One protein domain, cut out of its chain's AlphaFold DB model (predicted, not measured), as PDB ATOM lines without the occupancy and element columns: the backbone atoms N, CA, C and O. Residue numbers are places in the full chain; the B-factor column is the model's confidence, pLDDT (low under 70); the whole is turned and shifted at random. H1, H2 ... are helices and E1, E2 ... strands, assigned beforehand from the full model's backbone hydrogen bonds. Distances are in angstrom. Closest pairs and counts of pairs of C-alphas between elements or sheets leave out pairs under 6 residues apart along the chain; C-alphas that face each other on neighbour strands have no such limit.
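Overview. This is residues 23 to 126 of the 139 residues of an uncharacterized protein of Chloroflexi bacterium (UniProt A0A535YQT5). A small three-stranded sheet has a long helix, H3, crossing one face over E3 and E4, while H1 covers E2 on the same face. The short helix H6 packs on the opposite face, and H4 and H5 follow H3 near one end of the longest axis, with E1 packed on H4. The printed part has 104 residues, with six named helices and four named strands in the order E1 H1 H2 E2 E3 H3 H4 H5 E4 H6. The sheet runs E2 E3 E4 and is mixed; the class is mixed, helices and strands. The whole is compact, with a radius of gyration of the C-alphas of 13.2 A and spans of 38 by 29 by 24 A.

Along the chain. E1, residues 27 to 29, begins at C-alpha 27, (-82.323, -28.932, 86.733). H1 holds residues 31 to 40, 14.3 A long, and H2 residues 42 to 47. E2, residues 48 to 57, is 24.5 A long and bends by 53 degrees at residue 54. E3, residues 63 to 71, is 24.8 A long. H3, residues 79 to 96, is 25.6 A long and begins at (-74.174, -4.159, 91.504). H4 holds residues 98 to 106, H5 residues 108 to 111, E4 residues 114 to 119, 17.0 A long, and H6 residues 123 to 126, ending at (-66.175, -17.958, 107.286).

Arrangement. E2 and E3 form an antiparallel hairpin at 160 degrees, with N 52 and O 68 within hydrogen-bond range at 2.9 A. E3 and E4 are parallel at 26 degrees, with N 69 and O 116 at 2.8 A. E3, then H3, H4 and H5, then E4 form a strand-helix-strand unit, two parallel neighbour strands with helices between. H3 is on the sheet at a height of 9.4 A, and the C-alphas of Ala 82 and Val 115 are its closest to E4, 5.6 A apart. H1 is on the same face at a height of 9.9 A. H1 and H3 touch, through residues 89 to 96 of H3 alone, closest at the C-alphas of Leu 37 and Gly 92, 6.4 A, at a steep tilt of 69 degrees, only just short of perpendicular, opposite ways. H3 and H4 touch only at the corner, closest at the C-alphas of Ala 94 and Lys 101, 4.3 A. H4 is not on the sheet and touches H5, closest at the C-alphas of Leu 104 and Met 111, 5.3 A. H2 and H5 only graze the sheet. H6 is on the face opposite to H1 and H3, at a height of 7.9 A. E1 pairs with no named strand; the closest C-alphas of E1 and H4, those of Ala 27 and Asp 99, are 4.9 A apart. Every O i to N i+4 pair is within hydrogen-bond range in H1, H2, H3 and H4; H5 and H6 are too short for such a pair.

Size, cuts and confidence. The two C-alphas farthest apart, those of Asp 74 and Glu 106, are 38.2 A apart. The printed part has no cut. No link is long; the link from E3 to H3 is short and the others are tight. The mean pLDDT of the printed part is 91.9, and residues 74 to 77 are under 70.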
ATOM      1  N   SER A  23     -80.538 -28.184  93.096       92.69
ATOM      2  CA  SER A  23     -81.590 -28.452  92.115       92.69
ATOM      3  C   SER A  23     -82.595 -27.306  92.100       92.69
ATOM      4  O   SER A  23     -83.176 -26.982  93.136       92.69
ATOM      5  N   VAL A  24     -82.815 -26.705  90.932       94.31
ATOM      6  CA  VAL A  24     -83.803 -25.633  90.727       94.31
ATOM      7  C   VAL A  24     -84.630 -25.975  89.496       94.31
ATOM      8  O   VAL A  24     -84.074 -26.300  88.453       94.31
ATOM      9  N   MET A  25     -85.960 -25.957  89.630       94.12
ATOM     10  CA  MET A  25     -86.901 -26.313  88.555       94.12
ATOM     11  C   MET A  25     -86.565 -27.640  87.844       94.12
ATOM     12  O   MET A  25     -86.651 -27.755  86.628       94.12
ATOM     13  N   GLY A  26     -86.139 -28.650  88.611       90.31
ATOM     14  CA  GLY A  26     -85.778 -29.970  88.082       90.31
ATOM     15  C   GLY A  26     -84.391 -30.062  87.435       90.31
ATOM     16  O   GLY A  26     -83.933 -31.171  87.180       90.31
ATOM     17  N   ALA A  27     -83.691 -28.942  87.235       94.38
ATOM     18  CA  ALA A  27     -82.323 -28.932  86.733       94.38
ATOM     19  C   ALA A  27     -81.311 -29.068  87.871       94.38
ATOM     20  O   ALA A  27     -81.367 -28.334  88.860       94.38
ATOM     21  N   ASN A  28     -80.355 -29.979  87.699       94.00
ATOM     22  CA  ASN A  28     -79.226 -30.151  88.605       94.00
ATOM     23  C   ASN A  28     -78.070 -29.246  88.176       94.00
ATOM     24  O   ASN A  28     -77.627 -29.319  87.033       94.00
ATOM     25  N   ILE A  29     -77.575 -28.418  89.095       94.12
ATOM     26  CA  ILE A  29     -76.452 -27.503  88.875       94.12
ATOM     27  C   ILE A  29     -75.282 -27.974  89.729       94.12
ATOM     28  O   ILE A  29     -75.384 -28.057  90.960       94.12
ATOM     29  N   TYR A  30     -74.182 -28.288  89.054       92.44
ATOM     30  CA  TYR A  30     -73.005 -28.904  89.647       92.44
ATOM     31  C   TYR A  30     -71.916 -27.856  89.921       92.44
ATOM     32  O   TYR A  30     -71.723 -26.952  89.104       92.44
ATOM     33  N   PRO A  31     -71.171 -27.952  91.037       92.88
ATOM     34  CA  PRO A  31     -70.034 -27.072  91.297       92.88
ATOM     35  C   PRO A  31     -68.995 -27.079  90.175       92.88
ATOM     36  O   PRO A  31     -68.389 -26.048  89.912       92.88
ATOM     37  N   GLU A  32     -68.814 -28.210  89.496       92.81
ATOM     38  CA  GLU A  32     -67.871 -28.382  88.392       92.81
ATOM     39  C   GLU A  32     -68.247 -27.529  87.166       92.81
ATOM     40  O   GLU A  32     -67.363 -27.007  86.481       92.81
ATOM     41  N   ASP A  33     -69.548 -27.325  86.915       95.19
ATOM     42  CA  ASP A  33     -70.026 -26.420  85.861       95.19
ATOM     43  C   ASP A  33     -69.630 -24.973  86.198       95.19
ATOM     44  O   ASP A  33     -69.125 -24.235  85.354       95.19
ATOM     45  N   ILE A  34     -69.808 -24.576  87.461       95.62
ATOM     46  CA  ILE A  34     -69.473 -23.232  87.953       95.62
ATOM     47  C   ILE A  34     -67.964 -23.004  87.920       95.62
ATOM     48  O   ILE A  34     -67.505 -21.963  87.454       95.62
ATOM     49  N   GLU A  35     -67.191 -23.993  88.364       95.06
ATOM     50  CA  GLU A  35     -65.732 -23.978  88.327       95.06
ATOM     51  C   GLU A  35     -65.215 -23.816  86.893       95.06
ATOM     52  O   GLU A  35     -64.371 -22.957  86.626       95.06
ATOM     53  N   THR A  36     -65.787 -24.566  85.947       96.50
ATOM     54  CA  THR A  36     -65.470 -24.438  84.519       96.50
ATOM     55  C   THR A  36     -65.717 -23.013  84.020       96.50
ATOM     56  O   THR A  36     -64.857 -22.439  83.351       96.50
ATOM     57  N   LEU A  37     -66.858 -22.414  84.367       97.12
ATOM     58  CA  LEU A  37     -67.205 -21.052  83.947       97.12
ATOM     59  C   LEU A  37     -66.310 -19.982  84.580       97.12
ATOM     60  O   LEU A  37     -65.957 -19.017  83.902       97.12
ATOM     61  N   ILE A  38     -65.903 -20.162  85.839       95.94
ATOM     62  CA  ILE A  38     -64.936 -19.280  86.505       95.94
ATOM     63  C   ILE A  38     -63.594 -19.318  85.771       95.94
ATOM     64  O   ILE A  38     -63.049 -18.264  85.449       95.94
ATOM     65  N   TYR A  39     -63.074 -20.509  85.455       95.12
ATOM     66  CA  TYR A  39     -61.761 -20.650  84.814       95.12
ATOM     67  C   TYR A  39     -61.735 -20.296  83.322       95.12
ATOM     68  O   TYR A  39     -60.663 -20.012  82.788       95.12
ATOM     69  N   GLN A  40     -62.884 -20.266  82.644       95.06
ATOM     70  CA  GLN A  40     -62.982 -19.771  81.265       95.06
ATOM     71  C   GLN A  40     -62.768 -18.253  81.157       95.06
ATOM     72  O   GLN A  40     -62.387 -17.764  80.092       95.06
ATOM     73  N   ASP A  41     -62.981 -17.504  82.240       93.31
ATOM     74  CA  ASP A  41     -62.740 -16.066  82.301       93.31
ATOM     75  C   ASP A  41     -61.501 -15.773  83.154       93.31
ATOM     76  O   ASP A  41     -61.537 -15.799  84.382       93.31
ATOM     77  N   ALA A  42     -60.387 -15.442  82.497       91.69
ATOM     78  CA  ALA A  42     -59.115 -15.185  83.173       91.69
ATOM     79  C   ALA A  42     -59.193 -14.068  84.230       91.69
ATOM     80  O   ALA A  42     -58.463 -14.112  85.222       91.69
ATOM     81  N   LYS A  43     -60.068 -13.067  84.046       90.00
ATOM     82  CA  LYS A  43     -60.236 -11.983  85.025       90.00
ATOM     83  C   LYS A  43     -61.016 -12.472  86.235       90.00
ATOM     84  O   LYS A  43     -60.637 -12.163  87.361       90.00
ATOM     85  N   LEU A  44     -62.086 -13.230  86.009       91.38
ATOM     86  CA  LEU A  44     -62.876 -13.814  87.088       91.38
ATOM     87  C   LEU A  44     -62.050 -14.831  87.885       91.38
ATOM     88  O   LEU A  44     -62.020 -14.758  89.112       91.38
ATOM     89  N   ALA A  45     -61.314 -15.706  87.200       92.81
ATOM     90  CA  ALA A  45     -60.426 -16.689  87.810       92.81
ATOM     91  C   ALA A  45     -59.358 -16.037  88.699       92.81
ATOM     92  O   ALA A  45     -59.153 -16.464  89.829       92.81
ATOM     93  N   ALA A  46     -58.712 -14.965  88.226       91.19
ATOM     94  CA  ALA A  46     -57.692 -14.258  89.002       91.19
ATOM     95  C   ALA A  46     -58.253 -13.585  90.267       91.19
ATOM     96  O   ALA A  46     -57.536 -13.422  91.255       91.19
ATOM     97  N   ARG A  47     -59.528 -13.181  90.239       91.31
ATOM     98  CA  ARG A  47     -60.190 -12.487  91.351       91.31
ATOM     99  C   ARG A  47     -60.895 -13.426  92.326       91.31
ATOM    100  O   ARG A  47     -61.161 -13.011  93.447       91.31
ATOM    101  N   THR A  48     -61.195 -14.662  91.938       92.06
ATOM    102  CA  THR A  48     -61.980 -15.597  92.758       92.06
ATOM    103  C   THR A  48     -61.066 -16.450  93.638       92.06
ATOM    104  O   THR A  48     -60.261 -17.228  93.137       92.06
ATOM    105  N   HIS A  49     -61.200 -16.326  94.958       91.44
ATOM    106  CA  HIS A  49     -60.529 -17.185  95.941       91.44
ATOM    107  C   HIS A  49     -61.280 -18.508  96.141       91.44
ATOM    108  O   HIS A  49     -60.678 -19.578  96.248       91.44
ATOM    109  N   SER A  50     -62.609 -18.439  96.214       91.69
ATOM    110  CA  SER A  50     -63.488 -19.594  96.373       91.69
ATOM    111  C   SER A  50     -64.885 -19.282  95.850       91.69
ATOM    112  O   SER A  50     -65.211 -18.142  95.531       91.69
ATOM    113  N   PHE A  51     -65.724 -20.307  95.774       93.88
ATOM    114  CA  PHE A  51     -67.129 -20.163  95.438       93.88
ATOM    115  C   PHE A  51     -67.974 -21.213  96.160       93.88
ATOM    116  O   PHE A  51     -67.480 -22.285  96.542       93.88
ATOM    117  N   ALA A  52     -69.254 -20.897  96.308       93.12
ATOM    118  CA  ALA A  52     -70.281 -21.798  96.800       93.12
ATOM    119  C   ALA A  52     -71.599 -21.574  96.049       93.12
ATOM    120  O   ALA A  52     -71.792 -20.565  95.373       93.12
ATOM    121  N   LEU A  53     -72.504 -22.533  96.177       94.00
ATOM    122  CA  LEU A  53     -73.832 -22.525  95.598       94.00
ATOM    123  C   LEU A  53     -74.878 -22.578  96.704       94.00
ATOM    124  O   LEU A  53     -74.696 -23.233  97.733       94.00
ATOM    125  N   ALA A  54     -75.995 -21.912  96.467       93.56
ATOM    126  CA  ALA A  54     -77.182 -21.999  97.296       93.56
ATOM    127  C   ALA A  54     -78.431 -21.929  96.415       93.56
ATOM    128  O   ALA A  54     -78.365 -21.593  95.231       93.56
ATOM    129  N   VAL A  55     -79.582 -22.227  97.007       94.50
ATOM    130  CA  VAL A  55     -80.880 -21.886  96.426       94.50
ATOM    131  C   VAL A  55     -81.463 -20.789  97.294       94.50
ATOM    132  O   VAL A  55     -81.631 -20.980  98.494       94.50
ATOM    133  N   VAL A  56     -81.754 -19.641  96.691       94.06
ATOM    134  CA  VAL A  56     -82.356 -18.504  97.393       94.06
ATOM    135  C   VAL A  56     -83.743 -18.247  96.836       94.06
ATOM    136  O   VAL A  56     -84.019 -18.491  95.662       94.06
ATOM    137  N   THR A  57     -84.631 -17.759  97.687       92.50
ATOM    138  CA  THR A  57     -85.971 -17.346  97.284       92.50
ATOM    139  C   THR A  57     -85.963 -15.844  97.045       92.50
ATOM    140  O   THR A  57     -85.594 -15.083  97.938       92.50
ATOM    141  N   ASP A  58     -86.344 -15.410  95.844       88.69
ATOM    142  CA  ASP A  58     -86.423 -13.982  95.543       88.69
ATOM    143  C   ASP A  58     -87.672 -13.317  96.149       88.69
ATOM    144  O   ASP A  58     -88.519 -13.957  96.778       88.69
ATOM    145  N   ALA A  59     -87.811 -12.006  95.938       87.94
ATOM    146  CA  ALA A  59     -88.936 -11.220  96.450       87.94
ATOM    147  C   ALA A  59     -90.316 -11.697  95.951       87.94
ATOM    148  O   ALA A  59     -91.335 -11.338  96.538       87.94
ATOM    149  N   THR A  60     -90.363 -12.498  94.883       90.00
ATOM    150  CA  THR A  60     -91.591 -13.066  94.305       90.00
ATOM    151  C   THR A  60     -91.896 -14.477  94.807       90.00
ATOM    152  O   THR A  60     -92.800 -15.128  94.291       90.00
ATOM    153  N   ALA A  61     -91.162 -14.952  95.818       90.06
ATOM    154  CA  ALA A  61     -91.187 -16.333  96.292       90.06
ATOM    155  C   ALA A  61     -90.695 -17.365  95.255       90.06
ATOM    156  O   ALA A  61     -90.953 -18.562  95.396       90.06
ATOM    157  N   THR A  62     -89.946 -16.925  94.237       92.12
ATOM    158  CA  THR A  62     -89.395 -17.813  93.209       92.12
ATOM    159  C   THR A  62     -88.033 -18.354  93.659       92.12
ATOM    160  O   THR A  62     -87.144 -17.559  93.978       92.12
ATOM    161  N   PRO A  63     -87.824 -19.686  93.699       94.56
ATOM    162  CA  PRO A  63     -86.515 -20.256  93.986       94.56
ATOM    163  C   PRO A  63     -85.574 -20.040  92.798       94.56
ATOM    164  O   PRO A  63     -85.920 -20.356  91.659       94.56
ATOM    165  N   ARG A  64     -84.380 -19.517  93.074       96.38
ATOM    166  CA  ARG A  64     -83.351 -19.191  92.083       96.38
ATOM    167  C   ARG A  64     -81.995 -19.755  92.502       96.38
ATOM    168  O   ARG A  64     -81.698 -19.803  93.701       96.38
ATOM    169  N   PRO A  65     -81.147 -20.175  91.545       96.88
ATOM    170  CA  PRO A  65     -79.787 -20.570  91.864       96.88
ATOM    171  C   PRO A  65     -78.988 -19.340  92.301       96.88
ATOM    172  O   PRO A  65     -79.036 -18.299  91.649       96.88
ATOM    173  N   CYS A  66     -78.246 -19.461  93.395       96.31
ATOM    174  CA  CYS A  66     -77.359 -18.420  93.897       96.31
ATOM    175  C   CYS A  66     -75.910 -18.889  93.814       96.31
ATOM    176  O   CYS A  66     -75.568 -19.956  94.327       96.31
ATOM    177  N   ILE A  67     -75.066 -18.083  93.178       95.94
ATOM    178  CA  ILE A  67     -73.629 -18.304  93.041       95.94
ATOM    179  C   ILE A  67     -72.939 -17.298  93.954       95.94
ATOM    180  O   ILE A  67     -72.975 -16.094  93.712       95.94
ATOM    181  N   LEU A  68     -72.324 -17.800  95.018       94.50
ATOM    182  CA  LEU A  68     -71.597 -16.996  95.989       94.50
ATOM    183  C   LEU A  68     -70.117 -17.047  95.627       94.50
ATOM    184  O   LEU A  68     -69.552 -18.134  95.499       94.50
ATOM    185  N   LEU A  69     -69.489 -15.888  95.465       93.62
ATOM    186  CA  LEU A  69     -68.079 -15.751  95.112       93.62
ATOM    187  C   LEU A  69     -67.314 -15.124  96.274       93.62
ATOM    188  O   LEU A  69     -67.652 -14.038  96.742       93.62
ATOM    189  N   GLU A  70     -66.263 -15.798  96.722       92.44
ATOM    190  CA  GLU A  70     -65.279 -15.235  97.639       92.44
ATOM    191  C   GLU A  70     -64.190 -14.562  96.810       92.44
ATOM    192  O   GLU A  70     -63.483 -15.232  96.053       92.44
ATOM    193  N   LEU A  71     -64.052 -13.246  96.929       91.38
ATOM    194  CA  LEU A  71     -63.070 -12.489  96.163       91.38
ATOM    195  C   LEU A  71     -61.739 -12.387  96.917       91.38
ATOM    196  O   LEU A  71     -61.696 -12.249  98.141       91.38
ATOM    197  N   SER A  72     -60.646 -12.466  96.159       86.19
ATOM    198  CA  SER A  72     -59.269 -12.294  96.636       86.19
ATOM    199  C   SER A  72     -58.891 -10.827  96.840       86.19
ATOM    200  O   SER A  72     -57.895 -10.558  97.509       86.19
ATOM    201  N   ASP A  73     -59.640  -9.900  96.240       80.50
ATOM    202  CA  ASP A  73     -59.438  -8.462  96.398       80.50
ATOM    203  C   ASP A  73     -60.400  -7.851  97.426       80.50
ATOM    204  O   ASP A  73     -61.461  -8.387  97.744       80.50
ATOM    205  N   ASP A  74     -59.998  -6.703  97.966       64.50
ATOM    206  CA  ASP A  74     -60.715  -6.004  99.038       64.50
ATOM    207  C   ASP A  74     -61.940  -5.225  98.510       64.50
ATOM    208  O   ASP A  74     -62.661  -4.563  99.272       64.50
ATOM    209  N   GLY A  75     -62.155  -5.266  97.191       60.28
ATOM    210  CA  GLY A  75     -63.153  -4.489  96.478       60.28
ATOM    211  C   GLY A  75     -64.543  -5.078  96.653       60.28
ATOM    212  O   GLY A  75     -64.847  -6.154  96.143       60.28
ATOM    213  N   LEU A  76     -65.429  -4.340  97.326       59.47
ATOM    214  CA  LEU A  76     -66.858  -4.600  97.189       59.47
ATOM    215  C   LEU A  76     -67.233  -4.408  95.728       59.47
ATOM    216  O   LEU A  76     -66.885  -3.402  95.108       59.47
ATOM    217  N   THR A  77     -67.940  -5.385  95.186       69.00
ATOM    218  CA  THR A  77     -68.346  -5.306  93.800       69.00
ATOM    219  C   THR A  77     -69.552  -4.379  93.645       69.00
ATOM    220  O   THR A  77     -70.551  -4.521  94.344       69.00
ATOM    221  N   GLU A  78     -69.480  -3.472  92.673       77.25
ATOM    222  CA  GLU A  78     -70.634  -2.766  92.121       77.25
ATOM    223  C   GLU A  78     -71.742  -3.731  91.649       77.25
ATOM    224  O   GLU A  78     -71.477  -4.741  90.992       77.25
ATOM    225  N   ALA A  79     -73.004  -3.375  91.911       81.69
ATOM    226  CA  ALA A  79     -74.174  -4.159  91.504       81.69
ATOM    227  C   ALA A  79     -74.180  -4.502  89.999       81.69
ATOM    228  O   ALA A  79     -74.522  -5.619  89.620       81.69
ATOM    229  N   ALA A  80     -73.702  -3.584  89.152       85.56
ATOM    230  CA  ALA A  80     -73.620  -3.782  87.706       85.56
ATOM    231  C   ALA A  80     -72.716  -4.964  87.299       85.56
ATOM    232  O   ALA A  80     -73.017  -5.675  86.340       85.56
ATOM    233  N   TRP A  81     -71.623  -5.220  88.027       87.19
ATOM    234  CA  TRP A  81     -70.766  -6.375  87.733       87.19
ATOM    235  C   TRP A  81     -71.418  -7.680  88.181       87.19
ATOM    236  O   TRP A  81     -71.326  -8.669  87.461       87.19
ATOM    237  N   ALA A  82     -72.115  -7.690  89.320       89.19
ATOM    238  CA  ALA A  82     -72.862  -8.866  89.766       89.19
ATOM    239  C   ALA A  82     -73.966  -9.245  88.759       89.19
ATOM    240  O   ALA A  82     -74.113 -10.418  88.419       89.19
ATOM    241  N   GLU A  83     -74.678  -8.260  88.204       91.00
ATOM    242  CA  GLU A  83     -75.654  -8.473  87.124       91.00
ATOM    243  C   GLU A  83     -74.998  -8.998  85.839       91.00
ATOM    244  O   GLU A  83     -75.497  -9.942  85.218       91.00
ATOM    245  N   GLN A  84     -73.846  -8.439  85.453       92.81
ATOM    246  CA  GLN A  84     -73.080  -8.932  84.307       92.81
ATOM    247  C   GLN A  84     -72.644 -10.391  84.508       92.81
ATOM    248  O   GLN A  84     -72.780 -11.206  83.589       92.81
ATOM    249  N   LEU A  85     -72.145 -10.732  85.700       93.88
ATOM    250  CA  LEU A  85     -71.760 -12.093  86.058       93.88
ATOM    251  C   LEU A  85     -72.964 -13.032  86.039       93.88
ATOM    252  O   LEU A  85     -72.862 -14.124  85.488       93.88
ATOM    253  N   ALA A  86     -74.119 -12.612  86.559       95.62
ATOM    254  CA  ALA A  86     -75.339 -13.411  86.510       95.62
ATOM    255  C   ALA A  86     -75.718 -13.767  85.062       95.62
ATOM    256  O   ALA A  86     -75.945 -14.934  84.740       95.62
ATOM    257  N   ALA A  87     -75.689 -12.787  84.153       96.00
ATOM    258  CA  ALA A  87     -75.951 -13.015  82.732       96.00
ATOM    259  C   ALA A  87     -74.874 -13.883  82.048       96.00
ATOM    260  O   ALA A  87     -75.164 -14.613  81.094       96.00
ATOM    261  N   GLN A  88     -73.617 -13.805  82.494       96.31
ATOM    262  CA  GLN A  88     -72.526 -14.662  82.021       96.31
ATOM    263  C   GLN A  88     -72.721 -16.111  82.476       96.31
ATOM    264  O   GLN A  88     -72.712 -17.004  81.630       96.31
ATOM    265  N   PHE A  89     -72.973 -16.340  83.766       97.69
ATOM    266  CA  PHE A  89     -73.227 -17.670  84.315       97.69
ATOM    267  C   PHE A  89     -74.477 -18.304  83.714       97.69
ATOM    268  O   PHE A  89     -74.420 -19.464  83.327       97.69
ATOM    269  N   GLN A  90     -75.572 -17.557  83.537       97.75
ATOM    270  CA  GLN A  90     -76.783 -18.083  82.900       97.75
ATOM    271  C   GLN A  90     -76.502 -18.618  81.490       97.75
ATOM    272  O   GLN A  90     -76.904 -19.729  81.142       97.75
ATOM    273  N   ARG A  91     -75.792 -17.833  80.667       97.56
ATOM    274  CA  ARG A  91     -75.419 -18.247  79.305       97.56
ATOM    275  C   ARG A  91     -74.453 -19.428  79.318       97.56
ATOM    276  O   ARG A  91     -74.618 -20.347  78.523       97.56
ATOM    277  N   GLY A  92     -73.471 -19.399  80.214       97.44
ATOM    278  CA  GLY A  92     -72.484 -20.459  80.373       97.44
ATOM    279  C   GLY A  92     -73.112 -21.790  80.782       97.44
ATOM    280  O   GLY A  92     -72.902 -22.800  80.116       97.44
ATOM    281  N   LEU A  93     -73.956 -21.776  81.815       97.62
ATOM    282  CA  LEU A  93     -74.674 -22.953  82.303       97.62
ATOM    283  C   LEU A  93     -75.599 -23.527  81.230       97.62
ATOM    284  O   LEU A  93     -75.593 -24.732  81.005       97.62
ATOM    285  N   ALA A  94     -76.318 -22.681  80.486       97.62
ATOM    286  CA  ALA A  94     -77.130 -23.137  79.357       97.62
ATOM    287  C   ALA A  94     -76.301 -23.744  78.206       97.62
ATOM    288  O   ALA A  94     -76.839 -24.497  77.392       97.62
ATOM    289  N   GLY A  95     -75.011 -23.408  78.109       97.31
ATOM    290  CA  GLY A  95     -74.078 -23.997  77.148       97.31
ATOM    291  C   GLY A  95     -73.492 -25.339  77.597       97.31
ATOM    292  O   GLY A  95     -73.235 -26.188  76.747       97.31
ATOM    293  N   LEU A  96     -73.295 -25.533  78.904       96.19
ATOM    294  CA  LEU A  96     -72.641 -26.718  79.478       96.19
ATOM    295  C   LEU A  96     -73.628 -27.804  79.930       96.19
ATOM    296  O   LEU A  96     -73.310 -28.988  79.864       96.19
ATOM    297  N   ASN A  97     -74.826 -27.413  80.365       96.38
ATOM    298  CA  ASN A  97     -75.760 -28.281  81.070       96.38
ATOM    299  C   ASN A  97     -77.130 -28.295  80.367       96.38
ATOM    300  O   ASN A  97     -77.846 -27.290  80.317       96.38
ATOM    301  N   LEU A  98     -77.492 -29.449  79.791       96.38
ATOM    302  CA  LEU A  98     -78.729 -29.614  79.016       96.38
ATOM    303  C   LEU A  98     -79.990 -29.486  79.877       96.38
ATOM    304  O   LEU A  98     -80.967 -28.901  79.408       96.38
ATOM    305  N   ASP A  99     -79.956 -29.967  81.121       95.62
ATOM    306  CA  ASP A  99     -81.085 -29.851  82.048       95.62
ATOM    307  C   ASP A  99     -81.316 -28.380  82.401       95.62
ATOM    308  O   ASP A  99     -82.440 -27.883  82.326       95.62
ATOM    309  N   TYR A 100     -80.238 -27.645  82.695       97.31
ATOM    310  CA  TYR A 100     -80.305 -26.206  82.934       97.31
ATOM    311  C   TYR A 100     -80.837 -25.460  81.707       97.31
ATOM    312  O   TYR A 100     -81.686 -24.582  81.837       97.31
ATOM    313  N   LYS A 101     -80.380 -25.818  80.501       97.94
ATOM    314  CA  LYS A 101     -80.864 -25.224  79.249       97.94
ATOM    315  C   LYS A 101     -82.363 -25.459  79.040       97.94
ATOM    316  O   LYS A 101     -83.066 -24.529  78.645       97.94
ATOM    317  N   ALA A 102     -82.845 -26.676  79.291       97.69
ATOM    318  CA  ALA A 102     -84.261 -27.013  79.187       97.69
ATOM    319  C   ALA A 102     -85.087 -26.218  80.209       97.69
ATOM    320  O   ALA A 102     -86.015 -25.505  79.824       97.69
ATOM    321  N   ALA A 103     -84.675 -26.233  81.479       97.31
ATOM    322  CA  ALA A 103     -85.340 -25.483  82.537       97.31
ATOM    323  C   ALA A 103     -85.321 -23.969  82.274       97.31
ATOM    324  O   ALA A 103     -86.306 -23.294  82.549       97.31
ATOM    325  N   LEU A 104     -84.245 -23.418  81.699       97.62
ATOM    326  CA  LEU A 104     -84.152 -21.993  81.354       97.62
ATOM    327  C   LEU A 104     -85.185 -21.588  80.295       97.62
ATOM    328  O   LEU A 104     -85.685 -20.466  80.331       97.62
ATOM    329  N   SER A 105     -85.507 -22.486  79.359       96.75
ATOM    330  CA  SER A 105     -86.531 -22.227  78.343       96.75
ATOM    331  C   SER A 105     -87.951 -22.214  78.915       96.75
ATOM    332  O   SER A 105     -88.794 -21.464  78.427       96.75
ATOM    333  N   GLU A 106     -88.202 -23.004  79.961       96.50
ATOM    334  CA  GLU A 106     -89.514 -23.131  80.599       96.50
ATOM    335  C   GLU A 106     -89.712 -22.091  81.716       96.50
ATOM    336  O   GLU A 106     -90.772 -21.478  81.829       96.50
ATOM    337  N   PHE A 107     -88.661 -21.824  82.496       96.44
ATOM    338  CA  PHE A 107     -88.680 -20.961  83.678       96.44
ATOM    339  C   PHE A 107     -87.563 -19.900  83.643       96.44
ATOM    340  O   PHE A 107     -86.671 -19.901  84.496       96.44
ATOM    341  N   PRO A 108     -87.592 -18.941  82.699       94.56
ATOM    342  CA  PRO A 108     -86.483 -18.011  82.477       94.56
ATOM    343  C   PRO A 108     -86.135 -17.152  83.700       94.56
ATOM    344  O   PRO A 108     -84.959 -16.913  83.966       94.56
ATOM    345  N   LEU A 109     -87.136 -16.723  84.477       93.06
ATOM    346  CA  LEU A 109     -86.914 -15.929  85.692       93.06
ATOM    347  C   LEU A 109     -86.322 -16.761  86.836       93.06
ATOM    348  O   LEU A 109     -85.399 -16.308  87.506       93.06
ATOM    349  N   ALA A 110     -86.821 -17.984  87.037       95.56
ATOM    350  CA  ALA A 110     -86.342 -18.872  88.096       95.56
ATOM    351  C   ALA A 110     -84.920 -19.378  87.828       95.56
ATOM    352  O   ALA A 110     -84.143 -19.611  88.749       95.56
ATOM    353  N   MET A 111     -84.570 -19.529  86.553       96.88
ATOM    354  CA  MET A 111     -83.256 -20.013  86.154       96.88
ATOM    355  C   MET A 111     -82.220 -18.900  86.043       96.88
ATOM    356  O   MET A 111     -81.032 -19.207  86.019       96.88
ATOM    357  N   ALA A 112     -82.620 -17.624  86.037       95.31
ATOM    358  CA  ALA A 112     -81.679 -16.516  86.114       95.31
ATOM    359  C   ALA A 112     -80.942 -16.549  87.465       95.31
ATOM    360  O   ALA A 112     -81.582 -16.357  88.503       95.31
ATOM    361  N   PRO A 113     -79.619 -16.774  87.510       96.31
ATOM    362  CA  PRO A 113     -78.906 -16.888  88.770       96.31
ATOM    363  C   PRO A 113     -78.811 -15.540  89.486       96.31
ATOM    364  O   PRO A 113     -78.841 -14.478  88.864       96.31
ATOM    365  N   ILE A 114     -78.692 -15.594  90.807       95.19
ATOM    366  CA  ILE A 114     -78.274 -14.470  91.646       95.19
ATOM    367  C   ILE A 114     -76.783 -14.650  91.924       95.19
ATOM    368  O   ILE A 114     -76.332 -15.765  92.181       95.19
ATOM    369  N   VAL A 115     -76.010 -13.568  91.833       94.56
ATOM    370  CA  VAL A 115     -74.577 -13.586  92.142       94.56
ATOM    371  C   VAL A 115     -74.330 -12.704  93.351       94.56
ATOM    372  O   VAL A 115     -74.614 -11.508  93.319       94.56
ATOM    373  N   GLU A 116     -73.776 -13.299  94.400       92.88
ATOM    374  CA  GLU A 116     -73.378 -12.603  95.620       92.88
ATOM    375  C   GLU A 116     -71.859 -12.643  95.757       92.88
ATOM    376  O   GLU A 116     -71.220 -13.658  95.479       92.88
ATOM    377  N   THR A 117     -71.264 -11.528  96.176       91.44
ATOM    378  CA  THR A 117     -69.813 -11.433  96.369       91.44
ATOM    379  C   THR A 117     -69.504 -11.183  97.833       91.44
ATOM    380  O   THR A 117     -70.174 -10.397  98.502       91.44
ATOM    381  N   HIS A 118     -68.478 -11.862  98.328       90.19
ATOM    382  CA  HIS A 118     -68.018 -11.765  99.701       90.19
ATOM    383  C   HIS A 118     -66.523 -11.500  99.720       90.19
ATOM    384  O   HIS A 118     -65.776 -11.994  98.871       90.19
ATOM    385  N   ARG A 119     -66.079 -10.755 100.731       89.12
ATOM    386  CA  ARG A 119     -64.655 -10.662 101.032       89.12
ATOM    387  C   ARG A 119     -64.145 -11.998 101.550       89.12
ATOM    388  O   ARG A 119     -64.898 -12.818 102.086       89.12
ATOM    389  N   ARG A 120     -62.833 -12.171 101.449       88.44
ATOM    390  CA  ARG A 120     -62.141 -13.343 101.969       88.44
ATOM    391  C   ARG A 120     -62.431 -13.574 103.457       88.44
ATOM    392  O   ARG A 120     -62.202 -12.702 104.291       88.44
ATOM    393  N   GLY A 121     -62.898 -14.774 103.786       85.62
ATOM    394  CA  GLY A 121     -63.249 -15.204 105.136       85.62
ATOM    395  C   GLY A 121     -64.571 -14.640 105.668       85.62
ATOM    396  O   GLY A 121     -64.857 -14.818 106.854       85.62
ATOM    397  N   GLU A 122     -65.376 -13.978 104.835       87.25
ATOM    398  CA  GLU A 122     -66.684 -13.431 105.210       87.25
ATOM    399  C   GLU A 122     -67.855 -14.268 104.665       87.25
ATOM    400  O   GLU A 122     -67.693 -15.195 103.870       87.25
ATOM    401  N   GLY A 123     -69.065 -13.962 105.144       86.25
ATOM    402  CA  GLY A 123     -70.298 -14.620 104.713       86.25
ATOM    403  C   GLY A 123     -70.252 -16.148 104.881       86.25
ATOM    404  O   GLY A 123     -69.831 -16.630 105.942       86.25
ATOM    405  N   PRO A 124     -70.671 -16.928 103.867       85.75
ATOM    406  CA  PRO A 124     -70.701 -18.390 103.949       85.75
ATOM    407  C   PRO A 124     -69.302 -19.018 104.063       85.75
ATOM    408  O   PRO A 124     -69.167 -20.131 104.572       85.75
ATOM    409  N   PHE A 125     -68.254 -18.302 103.641       87.38
ATOM    410  CA  PHE A 125     -66.877 -18.803 103.589       87.38
ATOM    411  C   PHE A 125     -66.177 -18.776 104.949       87.38
ATOM    412  O   PHE A 125     -65.223 -19.523 105.179       87.38
ATOM    413  N   LYS A 126     -66.697 -18.000 105.911       85.00
ATOM    414  CA  LYS A 126     -66.175 -17.958 107.286       85.00
ATOM    415  C   LYS A 126     -66.148 -19.340 107.948       85.00
ATOM    416  O   LYS A 126     -65.231 -19.644 108.709       85.00
TER     417      LYS A 126